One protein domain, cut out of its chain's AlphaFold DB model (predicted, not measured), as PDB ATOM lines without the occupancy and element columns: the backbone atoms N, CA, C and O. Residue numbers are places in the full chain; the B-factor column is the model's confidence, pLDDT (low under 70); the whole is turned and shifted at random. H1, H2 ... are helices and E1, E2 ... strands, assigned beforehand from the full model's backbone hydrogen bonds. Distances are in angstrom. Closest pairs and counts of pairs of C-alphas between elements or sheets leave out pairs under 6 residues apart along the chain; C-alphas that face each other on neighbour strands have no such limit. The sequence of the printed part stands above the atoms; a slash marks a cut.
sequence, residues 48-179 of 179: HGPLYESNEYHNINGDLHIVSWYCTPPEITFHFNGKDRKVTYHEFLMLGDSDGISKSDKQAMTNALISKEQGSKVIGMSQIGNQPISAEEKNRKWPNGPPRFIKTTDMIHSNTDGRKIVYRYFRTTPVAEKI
ATOM      1  N   HIS A  48     -25.438  60.999  20.516       82.06
ATOM      2  CA  HIS A  48     -25.511  61.987  21.596       82.06
ATOM      3  C   HIS A  48     -26.012  61.384  22.919       82.06
ATOM      4  O   HIS A  48     -25.716  61.924  23.984       82.06
ATOM      5  N   GLY A  49     -26.699  60.238  22.871       78.69
ATOM      6  CA  GLY A  49     -27.147  59.489  24.046       78.69
ATOM      7  C   GLY A  49     -26.039  58.647  24.695       78.69
ATOM      8  O   GLY A  49     -24.904  58.635  24.221       78.69
ATOM      9  N   PRO A  50     -26.315  57.928  25.795       79.94
ATOM     10  CA  PRO A  50     -25.343  57.017  26.398       79.94
ATOM     11  C   PRO A  50     -24.914  55.928  25.401       79.94
ATOM     12  O   PRO A  50     -25.755  55.305  24.754       79.94
ATOM     13  N   LEU A  51     -23.604  55.694  25.302       83.06
ATOM     14  CA  LEU A  51     -23.021  54.583  24.550       83.06
ATOM     15  C   LEU A  51     -22.167  53.749  25.498       83.06
ATOM     16  O   LEU A  51     -21.466  54.307  26.338       83.06
ATOM     17  N   TYR A  52     -22.204  52.439  25.345       81.62
ATOM     18  CA  TYR A  52     -21.380  51.495  26.084       81.62
ATOM     19  C   TYR A  52     -20.383  50.852  25.137       81.62
ATOM     20  O   TYR A  52     -20.707  50.620  23.975       81.62
ATOM     21  N   GLU A  53     -19.181  50.588  25.626       82.50
ATOM     22  CA  GLU A  53     -18.176  49.806  24.914       82.50
ATOM     23  C   GLU A  53     -18.375  48.325  25.245       82.50
ATOM     24  O   GLU A  53     -18.543  47.973  26.414       82.50
ATOM     25  N   SER A  54     -18.375  47.482  24.214       77.81
ATOM     26  CA  SER A  54     -18.244  46.035  24.341       77.81
ATOM     27  C   SER A  54     -16.979  45.598  23.618       77.81
ATOM     28  O   SER A  54     -16.714  46.044  22.500       77.81
ATOM     29  N   ASN A  55     -16.214  44.736  24.277       75.12
ATOM     30  CA  ASN A  55     -14.991  44.127  23.789       75.12
ATOM     31  C   ASN A  55     -15.125  42.593  23.811       75.12
ATOM     32  O   ASN A  55     -15.565  41.998  24.791       75.12
ATOM     33  N   GLU A  56     -14.681  41.925  22.762       73.56
ATOM     34  CA  GLU A  56     -14.596  40.468  22.685       73.56
ATOM     35  C   GLU A  56     -13.179  40.056  22.299       73.56
ATOM     36  O   GLU A  56     -12.542  40.702  21.472       73.56
ATOM     37  N   TYR A  57     -12.694  38.941  22.838       74.56
ATOM     38  CA  TYR A  57     -11.453  38.334  22.362       74.56
ATOM     39  C   TYR A  57     -11.757  37.345  21.240       74.56
ATOM     40  O   TYR A  57     -12.579  36.443  21.395       74.56
ATOM     41  N   HIS A  58     -11.072  37.497  20.111       68.56
ATOM     42  CA  HIS A  58     -11.204  36.636  18.940       68.56
ATOM     43  C   HIS A  58      -9.847  36.097  18.529       68.56
ATOM     44  O   HIS A  58      -8.879  36.847  18.467       68.56
ATOM     45  N   ASN A  59      -9.777  34.814  18.186       72.25
ATOM     46  CA  ASN A  59      -8.604  34.284  17.504       72.25
ATOM     47  C   ASN A  59      -8.824  34.363  15.986       72.25
ATOM     48  O   ASN A  59      -9.724  33.707  15.455       72.25
ATOM     49  N   ILE A  60      -8.019  35.169  15.296       69.31
ATOM     50  CA  ILE A  60      -8.059  35.336  13.842       69.31
ATOM     51  C   ILE A  60      -6.708  34.879  13.299       69.31
ATOM     52  O   ILE A  60      -5.673  35.459  13.608       69.31
ATOM     53  N   ASN A  61      -6.712  33.830  12.473       77.94
ATOM     54  CA  ASN A  61      -5.504  33.266  11.853       77.94
ATOM     55  C   ASN A  61      -4.406  32.824  12.846       77.94
ATOM     56  O   ASN A  61      -3.230  32.825  12.496       77.94
ATOM     57  N   GLY A  62      -4.777  32.417  14.062       76.50
ATOM     58  CA  GLY A  62      -3.841  32.000  15.111       76.50
ATOM     59  C   GLY A  62      -3.464  33.121  16.083       76.50
ATOM     60  O   GLY A  62      -3.060  32.816  17.205       76.50
ATOM     61  N   ASP A  63      -3.679  34.382  15.702       78.69
ATOM     62  CA  ASP A  63      -3.388  35.554  16.525       78.69
ATOM     63  C   ASP A  63      -4.603  35.953  17.373       78.69
ATOM     64  O   ASP A  63      -5.754  35.862  16.937       78.69
ATOM     65  N   LEU A  64      -4.348  36.414  18.599       77.69
ATOM     66  CA  LEU A  64      -5.382  36.939  19.486       77.69
ATOM     67  C   LEU A  64      -5.645  38.417  19.169       77.69
ATOM     68  O   LEU A  64      -4.739  39.248  19.198       77.69
ATOM     69  N   HIS A  65      -6.903  38.738  18.897       76.06
ATOM     70  CA  HIS A  65      -7.404  40.073  18.614       76.06
ATOM     71  C   HIS A  65      -8.446  40.479  19.653       76.06
ATOM     72  O   HIS A  65      -9.208  39.642  20.139       76.06
ATOM     73  N   ILE A  66      -8.510  41.774  19.946       78.88
ATOM     74  CA  ILE A  66      -9.634  42.380  20.661       78.88
ATOM     75  C   ILE A  66     -10.559  42.977  19.611       78.88
ATOM     76  O   ILE A  66     -10.129  43.743  18.758       78.88
ATOM     77  N   VAL A  67     -11.829  42.616  19.651       78.88
ATOM     78  CA  VAL A  67     -12.872  43.172  18.801       78.88
ATOM     79  C   VAL A  67     -13.728  44.091  19.652       78.88
ATOM     80  O   VAL A  67     -14.366  43.632  20.592       78.88
ATOM     81  N   SER A  68     -13.766  45.372  19.310       80.25
ATOM     82  CA  SER A  68     -14.505  46.396  20.045       80.25
ATOM     83  C   SER A  68     -15.661  46.945  19.214       80.25
ATOM     84  O   SER A  68     -15.524  47.203  18.016       80.25
ATOM     85  N   TRP A  69     -16.812  47.177  19.838       83.88
ATOM     86  CA  TRP A  69     -17.882  48.003  19.273       83.88
ATOM     87  C   TRP A  69     -18.625  48.758  20.365       83.88
ATOM     88  O   TRP A  69     -18.556  48.437  21.548       83.88
ATOM     89  N   TYR A  70     -19.381  49.766  19.944       83.88
ATOM     90  CA  TYR A  70     -20.141  50.616  20.849       83.88
ATOM     91  C   TYR A  70     -21.618  50.455  20.599       83.88
ATOM     92  O   TYR A  70     -22.040  50.401  19.445       83.88
ATOM     93  N   CYS A  71     -22.407  50.406  21.665       83.81
ATOM     94  CA  CYS A  71     -23.842  50.209  21.580       83.81
ATOM     95  C   CYS A  71     -24.630  51.168  22.471       83.81
ATOM     96  O   CYS A  71     -24.155  51.633  23.505       83.81
ATOM     97  N   THR A  72     -25.861  51.472  22.070       84.44
ATOM     98  CA  THR A  72     -26.820  52.158  22.942       84.44
ATOM     99  C   THR A  72     -27.345  51.194  24.007       84.44
ATOM    100  O   THR A  72     -27.414  49.990  23.738       84.44
ATOM    101  N   PRO A  73     -27.814  51.686  25.168       81.25
ATOM    102  CA  PRO A  73     -28.577  50.853  26.086       81.25
ATOM    103  C   PRO A  73     -29.738  50.164  25.354       81.25
ATOM    104  O   PRO A  73     -30.419  50.823  24.559       81.25
ATOM    105  N   PRO A  74     -29.987  48.867  25.611       85.31
ATOM    106  CA  PRO A  74     -31.123  48.185  25.023       85.31
ATOM    107  C   PRO A  74     -32.438  48.806  25.480       85.31
ATOM    108  O   PRO A  74     -32.634  49.162  26.646       85.31
ATOM    109  N   GLU A  75     -33.352  48.904  24.534       87.50
ATOM    110  CA  GLU A  75     -34.718  49.340  24.728       87.50
ATOM    111  C   GLU A  75     -35.626  48.127  24.581       87.50
ATOM    112  O   GLU A  75     -35.588  47.434  23.562       87.50
ATOM    113  N   ILE A  76     -36.414  47.852  25.612       89.31
ATOM    114  CA  ILE A  76     -37.217  46.643  25.727       89.31
ATOM    115  C   ILE A  76     -38.682  47.003  25.568       89.31
ATOM    116  O   ILE A  76     -39.185  47.920  26.211       89.31
ATOM    117  N   THR A  77     -39.365  46.256  24.713       94.56
ATOM    118  CA  THR A  77     -40.804  46.331  24.498       94.56
ATOM    119  C   THR A  77     -41.426  44.990  24.857       94.56
ATOM    120  O   THR A  77     -40.997  43.950  24.361       94.56
ATOM    121  N   PHE A  78     -42.431  45.004  25.722       93.19
ATOM    122  CA  PHE A  78     -43.159  43.813  26.148       93.19
ATOM    123  C   PHE A  78     -44.629  44.149  26.361       93.19
ATOM    124  O   PHE A  78     -44.985  45.300  26.595       93.19
ATOM    125  N   HIS A  79     -45.489  43.143  26.285       91.06
ATOM    126  CA  HIS A  79     -46.917  43.354  26.439       91.06
ATOM    127  C   HIS A  79     -47.341  43.267  27.907       91.06
ATOM    128  O   HIS A  79     -47.048  42.283  28.577       91.06
ATOM    129  N   PHE A  80     -48.084  44.258  28.394       89.44
ATOM    130  CA  PHE A  80     -48.614  44.275  29.752       89.44
ATOM    131  C   PHE A  80     -49.947  45.028  29.819       89.44
ATOM    132  O   PHE A  80     -50.079  46.131  29.290       89.44
ATOM    133  N   ASN A  81     -50.948  44.446  30.486       89.12
ATOM    134  CA  ASN A  81     -52.287  45.032  30.649       89.12
ATOM    135  C   ASN A  81     -52.934  45.511  29.336       89.12
ATOM    136  O   ASN A  81     -53.490  46.606  29.263       89.12
ATOM    137  N   GLY A  82     -52.853  44.691  28.284       88.06
ATOM    138  CA  GLY A  82     -53.508  44.968  27.003       88.06
ATOM    139  C   GLY A  82     -52.769  45.963  26.107       88.06
ATOM    140  O   GLY A  82     -53.270  46.276  25.030       88.06
ATOM    141  N   LYS A  83     -51.586  46.443  26.505       92.00
ATOM    142  CA  LYS A  83     -50.773  47.376  25.717       92.00
ATOM    143  C   LYS A  83     -49.301  46.991  25.714       92.00
ATOM    144  O   LYS A  83     -48.815  46.344  26.639       92.00
ATOM    145  N   ASP A  84     -48.585  47.445  24.697       91.38
ATOM    146  CA  ASP A  84     -47.137  47.301  24.662       91.38
ATOM    147  C   ASP A  84     -46.506  48.390  25.532       91.38
ATOM    148  O   ASP A  84     -46.774  49.585  25.383       91.38
ATOM    149  N   ARG A  85     -45.690  47.964  26.491       92.75
ATOM    150  CA  ARG A  85     -44.904  48.822  27.365       92.75
ATOM    151  C   ARG A  85     -43.468  48.817  26.877       92.75
ATOM    152  O   ARG A  85     -42.892  47.772  26.588       92.75
ATOM    153  N   LYS A  86     -42.896  50.011  26.819       92.69
ATOM    154  CA  LYS A  86     -41.559  50.263  26.309       92.69
ATOM    155  C   LYS A  86     -40.713  50.900  27.402       92.69
ATOM    156  O   LYS A  86     -41.119  51.907  27.974       92.69
ATOM    157  N   VAL A  87     -39.572  50.297  27.710       87.88
ATOM    158  CA  VAL A  87     -38.713  50.673  28.842       87.88
ATOM    159  C   VAL A  87     -37.239  50.536  28.476       87.88
ATOM    160  O   VAL A  87     -36.869  49.819  27.547       87.88
ATOM    161  N   THR A  88     -36.367  51.199  29.228       83.88
ATOM    162  CA  THR A  88     -34.917  50.953  29.130       83.88
ATOM    163  C   THR A  88     -34.547  49.613  29.769       83.88
ATOM    164  O   THR A  88     -35.265  49.129  30.643       83.88
ATOM    165  N   TYR A  89     -33.400  49.032  29.405       83.62
ATOM    166  CA  TYR A  89     -32.909  47.809  30.049       83.62
ATOM    167  C   TYR A  89     -32.777  47.949  31.571       83.62
ATOM    168  O   TYR A  89     -33.172  47.053  32.311       83.62
ATOM    169  N   HIS A  90     -32.289  49.093  32.056       80.50
ATOM    170  CA  HIS A  90     -32.172  49.323  33.494       80.50
ATOM    171  C   HIS A  90     -33.541  49.333  34.184       80.50
ATOM    172  O   HIS A  90     -33.711  48.677  35.206       80.50
ATOM    173  N   GLU A  91     -34.535  50.011  33.605       84.81
ATOM    174  CA  GLU A  91     -35.904  49.977  34.127       84.81
ATOM    175  C   GLU A  91     -36.482  48.558  34.087       84.81
ATOM    176  O   GLU A  91     -37.051  48.114  35.078       84.81
ATOM    177  N   PHE A  92     -36.272  47.815  32.997       88.00
ATOM    178  CA  PHE A  92     -36.712  46.426  32.864       88.00
ATOM    179  C   PHE A  92     -36.174  45.523  33.985       88.00
ATOM    180  O   PHE A  92     -36.914  44.712  34.543       88.00
ATOM    181  N   LEU A  93     -34.907  45.696  34.376       85.06
ATOM    182  CA  LEU A  93     -34.311  44.952  35.489       85.06
ATOM    183  C   LEU A  93     -34.962  45.268  36.846       85.06
ATOM    184  O   LEU A  93     -34.910  44.425  37.744       85.06
ATOM    185  N   MET A  94     -35.608  46.425  36.988       88.06
ATOM    186  CA  MET A  94     -36.290  46.849  38.216       88.06
ATOM    187  C   MET A  94     -37.751  46.372  38.302       88.06
ATOM    188  O   MET A  94     -38.316  46.396  39.391       88.06
ATOM    189  N   LEU A  95     -38.355  45.914  37.200       90.31
ATOM    190  CA  LEU A  95     -39.763  45.481  37.145       90.31
ATOM    191  C   LEU A  95     -40.027  44.192  37.932       90.31
ATOM    192  O   LEU A  95     -39.162  43.329  37.990       90.31
ATOM    193  N   GLY A  96     -41.201  44.027  38.532       89.50
ATOM    194  CA  GLY A  96     -41.554  42.806  39.265       89.50
ATOM    195  C   GLY A  96     -42.497  41.875  38.503       89.50
ATOM    196  O   GLY A  96     -42.990  42.206  37.426       89.50
ATOM    197  N   ASP A  97     -42.853  40.754  39.138       87.81
ATOM    198  CA  ASP A  97     -43.916  39.867  38.643       87.81
ATOM    199  C   ASP A  97     -45.249  40.628  38.487       87.81
ATOM    200  O   ASP A  97     -46.016  40.374  37.560       87.81
ATOM    201  N   SER A  98     -45.497  41.630  39.342       89.31
ATOM    202  CA  SER A  98     -46.650  42.539  39.255       89.31
ATOM    203  C   SER A  98     -46.679  43.398  37.991       89.31
ATOM    204  O   SER A  98     -47.742  43.876  37.609       89.31
ATOM    205  N   ASP A  99     -45.528  43.610  37.354       89.88
ATOM    206  CA  ASP A  99     -45.385  44.320  36.081       89.88
ATOM    207  C   ASP A  99     -45.424  43.364  34.878       89.88
ATOM    208  O   ASP A  99     -45.170  43.785  33.749       89.88
ATOM    209  N   GLY A 100     -45.707  42.076  35.107       87.06
ATOM    210  CA  GLY A 100     -45.724  41.047  34.071       87.06
ATOM    211  C   GLY A 100     -44.339  40.590  33.617       87.06
ATOM    212  O   GLY A 100     -44.248  39.942  32.582       87.06
ATOM    213  N   ILE A 101     -43.273  40.915  34.360       91.94
ATOM    214  CA  ILE A 101     -41.897  40.511  34.047       91.94
ATOM    215  C   ILE A 101     -41.331  39.665  35.178       91.94
ATOM    216  O   ILE A 101     -41.056  40.155  36.274       91.94
ATOM    217  N   SER A 102     -41.086  38.392  34.881       91.38
ATOM    218  CA  SER A 102     -40.524  37.468  35.858       91.38
ATOM    219  C   SER A 102     -39.007  37.572  35.994       91.38
ATOM    220  O   SER A 102     -38.283  38.076  35.129       91.38
ATOM    221  N   LYS A 103     -38.478  37.016  37.088       92.31
ATOM    222  CA  LYS A 103     -37.026  36.858  37.267       92.31
ATOM    223  C   LYS A 103     -36.391  36.018  36.148       92.31
ATOM    224  O   LYS A 103     -35.274  36.328  35.733       92.31
ATOM    225  N   SER A 104     -37.077  34.984  35.658       90.56
ATOM    226  CA  SER A 104     -36.595  34.159  34.544       90.56
ATOM    227  C   SER A 104     -36.575  34.933  33.229       90.56
ATOM    228  O   SER A 104     -35.629  34.764  32.468       90.56
ATOM    229  N   ASP A 105     -37.524  35.840  32.987       91.50
ATOM    230  CA  ASP A 105     -37.502  36.720  31.807       91.50
ATOM    231  C   ASP A 105     -36.317  37.671  31.826       91.50
ATOM    232  O   ASP A 105     -35.628  37.834  30.818       91.50
ATOM    233  N   LYS A 106     -36.015  38.244  32.994       90.38
ATOM    234  CA  LYS A 106     -34.805  39.048  33.173       90.38
ATOM    235  C   LYS A 106     -33.556  38.231  32.905       90.38
ATOM    236  O   LYS A 106     -32.686  38.682  32.173       90.38
ATOM    237  N   GLN A 107     -33.472  37.027  33.463       88.50
ATOM    238  CA  GLN A 107     -32.323  36.156  33.249       88.50
ATOM    239  C   GLN A 107     -32.191  35.741  31.780       88.50
ATOM    240  O   GLN A 107     -31.086  35.770  31.249       88.50
ATOM    241  N   ALA A 108     -33.292  35.409  31.107       88.06
ATOM    242  CA  ALA A 108     -33.308  35.070  29.689       88.06
ATOM    243  C   ALA A 108     -32.876  36.257  28.819       88.06
ATOM    244  O   ALA A 108     -32.081  36.072  27.904       88.06
ATOM    245  N   MET A 109     -33.328  37.474  29.135       85.06
ATOM    246  CA  MET A 109     -32.911  38.697  28.447       85.06
ATOM    247  C   MET A 109     -31.427  38.984  28.655       85.06
ATOM    248  O   MET A 109     -30.705  39.178  27.681       85.06
ATOM    249  N   THR A 110     -30.953  38.956  29.902       84.06
ATOM    250  CA  THR A 110     -29.531  39.117  30.225       84.06
ATOM    251  C   THR A 110     -28.706  38.083  29.472       84.06
ATOM    252  O   THR A 110     -27.746  38.432  28.797       84.06
ATOM    253  N   ASN A 111     -29.124  36.817  29.505       82.06
ATOM    254  CA  ASN A 111     -28.452  35.739  28.799       82.06
ATOM    255  C   ASN A 111     -28.523  35.882  27.281       82.06
ATOM    256  O   ASN A 111     -27.617  35.389  26.641       82.06
ATOM    257  N   ALA A 112     -29.557  36.493  26.701       80.12
ATOM    258  CA  ALA A 112     -29.680  36.696  25.256       80.12
ATOM    259  C   ALA A 112     -28.854  37.889  24.761       80.12
ATOM    260  O   ALA A 112     -28.263  37.832  23.685       80.12
ATOM    261  N   LEU A 113     -28.798  38.962  25.553       75.94
ATOM    262  CA  LEU A 113     -27.868  40.071  25.336       75.94
ATOM    263  C   LEU A 113     -26.426  39.601  25.472       75.94
ATOM    264  O   LEU A 113     -25.556  40.121  24.787       75.94
ATOM    265  N   ILE A 114     -26.211  38.592  26.318       70.94
ATOM    266  CA  ILE A 114     -24.937  37.918  26.439       70.94
ATOM    267  C   ILE A 114     -24.739  36.976  25.216       70.94
ATOM    268  O   ILE A 114     -24.014  37.257  24.275       70.94
ATOM    269  N   SER A 115     -25.479  35.883  25.099       62.00
ATOM    270  CA  SER A 115     -25.253  34.810  24.116       62.00
ATOM    271  C   SER A 115     -25.224  35.196  22.629       62.00
ATOM    272  O   SER A 115     -24.677  34.428  21.840       62.00
ATOM    273  N   LYS A 116     -25.735  36.360  22.203       55.84
ATOM    274  CA  LYS A 116     -25.600  36.832  20.805       55.84
ATOM    275  C   LYS A 116     -24.177  37.169  20.364       55.84
ATOM    276  O   LYS A 116     -23.956  37.422  19.182       55.84
ATOM    277  N   GLU A 117     -23.232  37.057  21.283       50.78
ATOM    278  CA  GLU A 117     -21.788  37.166  21.080       50.78
ATOM    279  C   GLU A 117     -21.096  35.780  20.953       50.78
ATOM    280  O   GLU A 117     -19.896  35.677  20.727       50.78
ATOM    281  N   GLN A 118     -21.836  34.659  21.029       42.03
ATOM    282  CA  GLN A 118     -21.278  33.288  21.055       42.03
ATOM    283  C   GLN A 118     -20.947  32.659  19.685       42.03
ATOM    284  O   GLN A 118     -20.770  31.444  19.586       42.03
ATOM    285  N   GLY A 119     -20.812  33.454  18.619       38.62
ATOM    286  CA  GLY A 119     -20.164  32.986  17.379       38.62
ATOM    287  C   GLY A 119     -18.642  32.823  17.523       38.62
ATOM    288  O   GLY A 119     -17.995  32.174  16.702       38.62
ATOM    289  N   SER A 120     -18.089  33.387  18.595       36.81
ATOM    290  CA  SER A 120     -16.669  33.551  18.882       36.81
ATOM    291  C   SER A 120     -16.261  32.532  19.951       36.81
ATOM    292  O   SER A 120     -16.688  32.603  21.104       36.81
ATOM    293  N   LYS A 121     -15.473  31.515  19.592       35.19
ATOM    294  CA  LYS A 121     -15.002  30.510  20.559       35.19
ATOM    295  C   LYS A 121     -14.108  31.164  21.631       35.19
ATOM    296  O   LYS A 121     -12.976  31.521  21.342       35.19
ATOM    297  N   VAL A 122     -14.609  31.163  22.869       36.88
ATOM    298  CA  VAL A 122     -13.874  31.099  24.151       36.88
ATOM    299  C   VAL A 122     -12.914  32.267  24.445       36.88
ATOM    300  O   VAL A 122     -11.722  32.172  24.192       36.88
ATOM    301  N   ILE A 123     -13.432  33.328  25.076       34.75
ATOM    302  CA  ILE A 123     -13.072  33.850  26.416       34.75
ATOM    303  C   ILE A 123     -13.982  35.057  26.676       34.75
ATOM    304  O   ILE A 123     -13.946  36.028  25.935       34.75
ATOM    305  N   GLY A 124     -14.783  34.962  27.742       30.91
ATOM    306  CA  GLY A 124     -15.351  36.093  28.480       30.91
ATOM    307  C   GLY A 124     -15.960  37.208  27.641       30.91
ATOM    308  O   GLY A 124     -15.306  38.202  27.353       30.91
ATOM    309  N   MET A 125     -17.246  37.076  27.355       33.03
ATOM    310  CA  MET A 125     -18.085  38.211  27.015       33.03
ATOM    311  C   MET A 125     -17.836  39.378  27.960       33.03
ATOM    312  O   MET A 125     -18.081  39.257  29.169       33.03
ATOM    313  N   SER A 126     -17.293  40.473  27.427       41.12
ATOM    314  CA  SER A 126     -17.017  41.626  28.261       41.12
ATOM    315  C   SER A 126     -18.331  42.169  28.785       41.12
ATOM    316  O   SER A 126     -19.350  42.236  28.100       41.12
ATOM    317  N   GLN A 127     -18.299  42.526  30.057       46.94
ATOM    318  CA  GLN A 127     -19.308  43.366  30.655       46.94
ATOM    319  C   GLN A 127     -19.565  44.531  29.698       46.94
ATOM    320  O   GLN A 127     -18.624  45.255  29.378       46.94
ATOM    321  N   ILE A 128     -20.826  44.757  29.310       51.09
ATOM    322  CA  ILE A 128     -21.276  46.123  29.038       51.09
ATOM    323  C   ILE A 128     -20.776  46.895  30.249       51.09
ATOM    324  O   ILE A 128     -21.275  46.673  31.358       51.09
ATOM    325  N   GLY A 129     -19.710  47.682  30.077       52.00
ATOM    326  CA  GLY A 129     -19.165  48.451  31.178       52.00
ATOM    327  C   GLY A 129     -20.348  49.211  31.744       52.00
ATOM    328  O   GLY A 129     -21.025  49.907  30.999       52.00
ATOM    329  N   ASN A 130     -20.682  49.038  33.026       55.16
ATOM    330  CA  ASN A 130     -21.895  49.645  33.597       55.16
ATOM    331  C   ASN A 130     -21.893  51.187  33.494       55.16
ATOM    332  O   ASN A 130     -22.849  51.847  33.901       55.16
ATOM    333  N   GLN A 131     -20.818  51.765  32.961       70.12
ATOM    334  CA  GLN A 131     -20.613  53.174  32.736       70.12
ATOM    335  C   GLN A 131     -20.610  53.483  31.234       70.12
ATOM    336  O   GLN A 131     -19.853  52.872  30.478       70.12
ATOM    337  N   PRO A 132     -21.440  54.438  30.791       81.25
ATOM    338  CA  PRO A 132     -21.378  54.924  29.426       81.25
ATOM    339  C   PRO A 132     -20.053  55.657  29.179       81.25
ATOM    340  O   PRO A 132     -19.513  56.304  30.078       81.25
ATOM    341  N   ILE A 133     -19.560  55.607  27.943       83.75
ATOM    342  CA  ILE A 133     -18.382  56.371  27.524       83.75
ATOM    343  C   ILE A 133     -18.654  57.877  27.648       83.75
ATOM    344  O   ILE A 133     -19.754  58.356  27.339       83.75
ATOM    345  N   SER A 134     -17.646  58.630  28.090       84.75
ATOM    346  CA  SER A 134     -17.761  60.081  28.253       84.75
ATOM    347  C   SER A 134     -17.807  60.809  26.905       84.75
ATOM    348  O   SER A 134     -17.494  60.244  25.853       84.75
ATOM    349  N   ALA A 135     -18.197  62.086  26.919       87.50
ATOM    350  CA  ALA A 135     -18.197  62.914  25.714       87.50
ATOM    351  C   ALA A 135     -16.776  63.125  25.161       87.50
ATOM    352  O   ALA A 135     -16.576  63.105  23.948       87.50
ATOM    353  N   GLU A 136     -15.782  63.270  26.039       87.56
ATOM    354  CA  GLU A 136     -14.371  63.384  25.665       87.56
ATOM    355  C   GLU A 136     -13.892  62.118  24.950       87.56
ATOM    356  O   GLU A 136     -13.266  62.208  23.895       87.56
ATOM    357  N   GLU A 137     -14.243  60.939  25.472       87.06
ATOM    358  CA  GLU A 137     -13.873  59.664  24.858       87.06
ATOM    359  C   GLU A 137     -14.548  59.472  23.493       87.06
ATOM    360  O   GLU A 137     -13.900  59.035  22.540       87.06
ATOM    361  N   LYS A 138     -15.818  59.873  23.350       88.50
ATOM    362  CA  LYS A 138     -16.505  59.894  22.047       88.50
ATOM    363  C   LYS A 138     -15.794  60.787  21.039       88.50
ATOM    364  O   LYS A 138     -15.576  60.361  19.910       88.50
ATOM    365  N   ASN A 139     -15.414  61.998  21.443       89.19
ATOM    366  CA  ASN A 139     -14.710  62.935  20.569       89.19
ATOM    367  C   ASN A 139     -13.310  62.426  20.202       89.19
ATOM    368  O   ASN A 139     -12.852  62.656  19.087       89.19
ATOM    369  N   ARG A 140     -12.645  61.698  21.108       90.06
ATOM    370  CA  ARG A 140     -11.354  61.056  20.836       90.06
ATOM    371  C   ARG A 140     -11.476  59.924  19.819       90.06
ATOM    372  O   ARG A 140     -10.663  59.851  18.903       90.06
ATOM    373  N   LYS A 141     -12.469  59.042  19.975       86.75
ATOM    374  CA  LYS A 141     -12.687  57.896  19.074       86.75
ATOM    375  C   LYS A 141     -13.250  58.316  17.717       86.75
ATOM    376  O   LYS A 141     -12.895  57.734  16.695       86.75
ATOM    377  N   TRP A 142     -14.102  59.336  17.699       89.81
ATOM    378  CA  TRP A 142     -14.749  59.842  16.492       89.81
ATOM    379  C   TRP A 142     -14.576  61.358  16.342       89.81
ATOM    380  O   TRP A 142     -15.551  62.111  16.429       89.81
ATOM    381  N   PRO A 143     -13.344  61.826  16.062       88.88
ATOM    382  CA  PRO A 143     -13.047  63.256  15.936       88.88
ATOM    383  C   PRO A 143     -13.768  63.911  14.752       88.88
ATOM    384  O   PRO A 143     -13.995  65.116  14.751       88.88
ATOM    385  N   ASN A 144     -14.169  63.107  13.762       90.50
ATOM    386  CA  ASN A 144     -14.866  63.555  12.557       90.50
ATOM    387  C   ASN A 144     -16.399  63.442  12.667       90.50
ATOM    388  O   ASN A 144     -17.096  63.549  11.659       90.50
ATOM    389  N   GLY A 145     -16.930  63.212  13.871       84.56
ATOM    390  CA  GLY A 145     -18.365  63.064  14.111       84.56
ATOM    391  C   GLY A 145     -18.845  61.606  14.139       84.56
ATOM    392  O   GLY A 145     -18.047  60.682  14.014       84.56
ATOM    393  N   PRO A 146     -20.154  61.384  14.346       86.50
ATOM    394  CA  PRO A 146     -20.711  60.082  14.705       86.50
ATOM    395  C   PRO A 146     -20.390  58.984  13.679       86.50
ATOM    396  O   PRO A 146     -20.497  59.220  12.473       86.50
ATOM    397  N   PRO A 147     -20.083  57.752  14.127       88.50
ATOM    398  CA  PRO A 147     -19.952  56.619  13.224       88.50
ATOM    399  C   PRO A 147     -21.308  56.232  12.628       88.50
ATOM    400  O   PRO A 147     -22.376  56.603  13.122       88.50
ATOM    401  N   ARG A 148     -21.272  55.375  11.605       88.00
ATOM    402  CA  ARG A 148     -22.479  54.690  11.143       88.00
ATOM    403  C   ARG A 148     -22.946  53.684  12.196       88.00
ATOM    404  O   ARG A 148     -22.197  52.786  12.582       88.00
ATOM    405  N   PHE A 149     -24.213  53.799  12.582       87.19
ATOM    406  CA  PHE A 149     -24.876  52.844  13.460       87.19
ATOM    407  C   PHE A 149     -25.665  51.799  12.670       87.19
ATOM    408  O   PHE A 149     -26.270  52.079  11.635       87.19
ATOM    409  N   ILE A 150     -25.665  50.582  13.198       86.12
ATOM    410  CA  ILE A 150     -26.441  49.436  12.748       86.12
ATOM    411  C   ILE A 150     -27.521  49.202  13.797       86.12
ATOM    412  O   ILE A 150     -27.223  49.045  14.981       86.12
ATOM    413  N   LYS A 151     -28.779  49.194  13.364       86.81
ATOM    414  CA  LYS A 151     -29.919  48.878  14.222       86.81
ATOM    415  C   LYS A 151     -30.035  47.365  14.368       86.81
ATOM    416  O   LYS A 151     -30.212  46.667  13.373       86.81
ATOM    417  N   THR A 152     -29.988  46.883  15.601       84.31
ATOM    418  CA  THR A 152     -30.253  45.489  15.951       84.31
ATOM    419  C   THR A 152     -31.625  45.399  16.607       84.31
ATOM    420  O   THR A 152     -32.010  46.245  17.418       84.31
ATOM    421  N   THR A 153     -32.414  44.405  16.218       87.81
ATOM    422  CA  THR A 153     -33.728  44.134  16.806       87.81
ATOM    423  C   THR A 153     -33.906  42.642  16.910       87.81
ATOM    424  O   THR A 153     -33.666  41.919  15.949       87.81
ATOM    425  N   ASP A 154     -34.330  42.210  18.082       86.44
ATOM    426  CA  ASP A 154     -34.359  40.816  18.456       86.44
ATOM    427  C   ASP A 154     -35.474  40.543  19.457       86.44
ATOM    428  O   ASP A 154     -36.065  41.467  20.017       86.44
ATOM    429  N   MET A 155     -35.781  39.267  19.679       90.50
ATOM    430  CA  MET A 155     -36.839  38.873  20.600       90.50
ATOM    431  C   MET A 155     -36.486  37.625  21.401       90.50
ATOM    432  O   MET A 155     -35.777  36.739  20.922       90.50
ATOM    433  N   ILE A 156     -37.054  37.555  22.598       90.88
ATOM    434  CA  ILE A 156     -37.205  36.339  23.396       90.88
ATOM    435  C   ILE A 156     -38.695  36.115  23.675       90.88
ATOM    436  O   ILE A 156     -39.511  37.026  23.518       90.88
ATOM    437  N   HIS A 157     -39.056  34.909  24.099       90.31
ATOM    438  CA  HIS A 157     -40.397  34.634  24.609       90.31
ATOM    439  C   HIS A 157     -40.371  34.735  26.135       90.31
ATOM    440  O   HIS A 157     -39.455  34.202  26.764       90.31
ATOM    441  N   SER A 158     -41.348  35.432  26.712       86.31
ATOM    442  CA  SER A 158     -41.570  35.451  28.154       86.31
ATOM    443  C   SER A 158     -41.911  34.043  28.625       86.31
ATOM    444  O   SER A 158     -42.732  33.343  28.033       86.31
ATOM    445  N   ASN A 159     -41.292  33.639  29.722       81.62
ATOM    446  CA  ASN A 159     -41.570  32.402  30.430       81.62
ATOM    447  C   ASN A 159     -42.854  32.495  31.265       81.62
ATOM    448  O   ASN A 159     -43.338  31.470  31.736       81.62
ATOM    449  N   THR A 160     -43.390  33.701  31.475       79.69
ATOM    450  CA  THR A 160     -44.608  33.928  32.256       79.69
ATOM    451  C   THR A 160     -45.857  33.652  31.433       79.69
ATOM    452  O   THR A 160     -46.740  32.927  31.884       79.69
ATOM    453  N   ASP A 161     -45.943  34.216  30.229       81.75
ATOM    454  CA  ASP A 161     -47.160  34.168  29.411       81.75
ATOM    455  C   ASP A 161     -46.915  33.761  27.947       81.75
ATOM    456  O   ASP A 161     -47.841  33.771  27.133       81.75
ATOM    457  N   GLY A 162     -45.676  33.403  27.595       86.12
ATOM    458  CA  GLY A 162     -45.283  33.031  26.237       86.12
ATOM    459  C   GLY A 162     -45.243  34.201  25.252       86.12
ATOM    460  O   GLY A 162     -44.916  33.996  24.078       86.12
ATOM    461  N   ARG A 163     -45.572  35.430  25.675       88.38
ATOM    462  CA  ARG A 163     -45.590  36.593  24.783       88.38
ATOM    463  C   ARG A 163     -44.180  37.048  24.454       88.38
ATOM    464  O   ARG A 163     -43.204  36.741  25.132       88.38
ATOM    465  N   LYS A 164     -44.069  37.794  23.363       92.25
ATOM    466  CA  LYS A 164     -42.780  38.277  22.871       92.25
ATOM    467  C   LYS A 164     -42.297  39.445  23.726       92.25
ATOM    468  O   LYS A 164     -43.019  40.422  23.908       92.25
ATOM    469  N   ILE A 165     -41.049  39.358  24.171       92.38
ATOM    470  CA  ILE A 165     -40.280  40.483  24.695       92.38
ATOM    471  C   ILE A 165     -39.268  40.844  23.611       92.38
ATOM    472  O   ILE A 165     -38.365  40.068  23.294       92.38
ATOM    473  N   VAL A 166     -39.449  42.013  23.008       92.25
ATOM    474  CA  VAL A 166     -38.606  42.529  21.929       92.25
ATOM    475  C   VAL A 166     -37.583  43.476  22.530       92.25
ATOM    476  O   VAL A 166     -37.926  44.309  23.365       92.25
ATOM    477  N   TYR A 167     -36.336  43.393  22.092       87.56
ATOM    478  CA  TYR A 167     -35.302  44.340  22.478       87.56
ATOM    479  C   TYR A 167     -34.590  44.899  21.253       87.56
ATOM    480  O   TYR A 167     -34.378  44.224  20.242       87.56
ATOM    481  N   ARG A 168     -34.250  46.180  21.348       89.25
ATOM    482  CA  ARG A 168     -33.697  46.973  20.260       89.25
ATOM    483  C   ARG A 168     -32.531  47.801  20.763       89.25
ATOM    484  O   ARG A 168     -32.609  48.395  21.834       89.25
ATOM    485  N   TYR A 169     -31.472  47.874  19.974       86.06
ATOM    486  CA  TYR A 169     -30.328  48.736  20.247       86.06
ATOM    487  C   TYR A 169     -29.620  49.098  18.944       86.06
ATOM    488  O   TYR A 169     -29.797  48.442  17.918       86.06
ATOM    489  N   PHE A 170     -28.820  50.154  18.978       86.25
ATOM    490  CA  PHE A 170     -27.920  50.511  17.892       86.25
ATOM    491  C   PHE A 170     -26.502  50.120  18.276       86.25
ATOM    492  O   PHE A 170     -26.128  50.264  19.438       86.25
ATOM    493  N   ARG A 171     -25.707  49.659  17.311       85.38
ATOM    494  CA  ARG A 171     -24.280  49.394  17.503       85.38
ATOM    495  C   ARG A 171     -23.422  49.900  16.355       85.38
ATOM    496  O   ARG A 171     -23.906  50.031  15.235       85.38
ATOM    497  N   THR A 172     -22.153  50.166  16.612       85.81
ATOM    498  CA  THR A 172     -21.171  50.452  15.561       85.81
ATOM    499  C   THR A 172     -20.745  49.167  14.855       85.81
ATOM    500  O   THR A 172     -21.043  48.058  15.303       85.81
ATOM    501  N   THR A 173     -20.037  49.310  13.734       84.50
ATOM    502  CA  THR A 173     -19.335  48.163  13.140       84.50
ATOM    503  C   THR A 173     -18.222  47.717  14.101       84.50
ATOM    504  O   THR A 173     -17.571  48.599  14.671       84.50
ATOM    505  N   PRO A 174     -18.014  46.404  14.312       81.19
ATOM    506  CA  PRO A 174     -16.899  45.912  15.110       81.19
ATOM    507  C   PRO A 174     -15.552  46.299  14.500       81.19
ATOM    508  O   PRO A 174     -15.381  46.239  13.281       81.19
ATOM    509  N   VAL A 175     -14.607  46.681  15.349       81.12
ATOM    510  CA  VAL A 175     -13.228  47.006  14.976       81.12
ATOM    511  C   VAL A 175     -12.313  46.010  15.668       81.12
ATOM    512  O   VAL A 175     -12.403  45.845  16.878       81.12
ATOM    513  N   ALA A 176     -11.462  45.332  14.900       79.19
ATOM    514  CA  ALA A 176     -10.467  44.418  15.446       79.19
ATOM    515  C   ALA A 176      -9.143  45.158  15.668       79.19
ATOM    516  O   ALA A 176      -8.571  45.720  14.733       79.19
ATOM    517  N   GLU A 177      -8.643  45.108  16.892       74.69
ATOM    518  CA  GLU A 177      -7.335  45.591  17.307       74.69
ATOM    519  C   GLU A 177      -6.443  44.379  17.600       74.69
ATOM    520  O   GLU A 177      -6.874  43.381  18.186       74.69
ATOM    521  N   LYS A 178      -5.199  44.419  17.116       72.31
ATOM    522  CA  LYS A 178      -4.207  43.384  17.426       72.31
ATOM    523  C   LYS A 178      -3.624  43.671  18.812       72.31
ATOM    524  O   LYS A 178      -3.304  44.827  19.082       72.31
ATOM    525  N   ILE A 179      -3.513  42.639  19.651       65.12
ATOM    526  CA  ILE A 179      -2.844  42.723  20.960       65.12
ATOM    527  C   ILE A 179      -1.327  42.722  20.769       65.12
ATOM    528  O   ILE A 179      -0.846  41.933  19.920       65.12
TER     529      ILE A 179
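This is residues 48 to 179 of the 179 residues of an uncharacterized protein of Puccinia graminis f. sp. tritici (UniProt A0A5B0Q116). Two strongly twisted sheets stand end to end along the longest axis: a four-stranded one with H1 and H2 over one face and no named helix over the other, and a narrow three-stranded one. Residues 72 to 74 and 172 to 174 bridge them; H3 lies off to one side, and residues 139 to 145 stick out there. The printed part has 132 residues, with three named helices and seven named strands in the order E1 E2 E3 E4 H1 H2 H3 E5 E6 E7, class mixed. The sheets, in the orders E1 E2 E7 and E4 E3 E6 E5, are antiparallel throughout. The whole is only just compact, close to loose, with a radius of gyration of the C-alphas of 16.6 A and spans of 49 by 34 by 21 A.

E1, residues 52 to 60, and E2, residues 63 to 71, form an antiparallel hairpin; N 54 and O 69 are 2.8 A apart, within hydrogen-bond range. E7, residues 175 to 178, is the other neighbour of E2, with N 177 and O 66 at 2.7 A. E3, residues 75 to 80, and E4, residues 83 to 88, form a second hairpin, with N 78 and O 85 at 2.9 A. E6, residues 164 to 171, is antiparallel to E3, with N 77 and O 166 at 2.8 A. E5, residues 150 to 157, forms a hairpin with E6, with N 152 and O 169 at 2.8 A. The closest C-alphas of E2 and E6, those of Cys 71 and Arg 171, are 4.2 A apart. H1, residues 89 to 94, is on the larger sheet, over E4 at a height of 8.2 A. H2, residues 103 to 115, is on the same face, over E6 and E5 at a height of 9.6 A. H1 and H2 are close but not clearly touching; their closest C-alphas, of Leu 93 and Lys 106, are 6.4 A apart. H3, residues 135 to 141, is on neither sheet. In H1, H2 and H3 every O i to N i+4 pair is within hydrogen-bond range.

E1 begins at C-alpha 52 (-21.380, 51.495, 26.084) and spans 24.3 A; E2 spans 25.7 A. E3 spans 15.6 A, E4 16.6 A, H1 8.9 A, H2 17.8 A and H3 10.0 A. E5 spans 23.5 A, E6 22.2 A and E7 10.0 A, ending at C-alpha 178 (-4.207, 43.384, 17.426).

The C-alphas farthest apart, of Gly 62 and Gly 82, are 52.7 A apart. The printed part has no cut. The link from H2 to H3 is long, with 19 residues. Confidence is under 70 at residues 58, 60, 115 to 130 and 179.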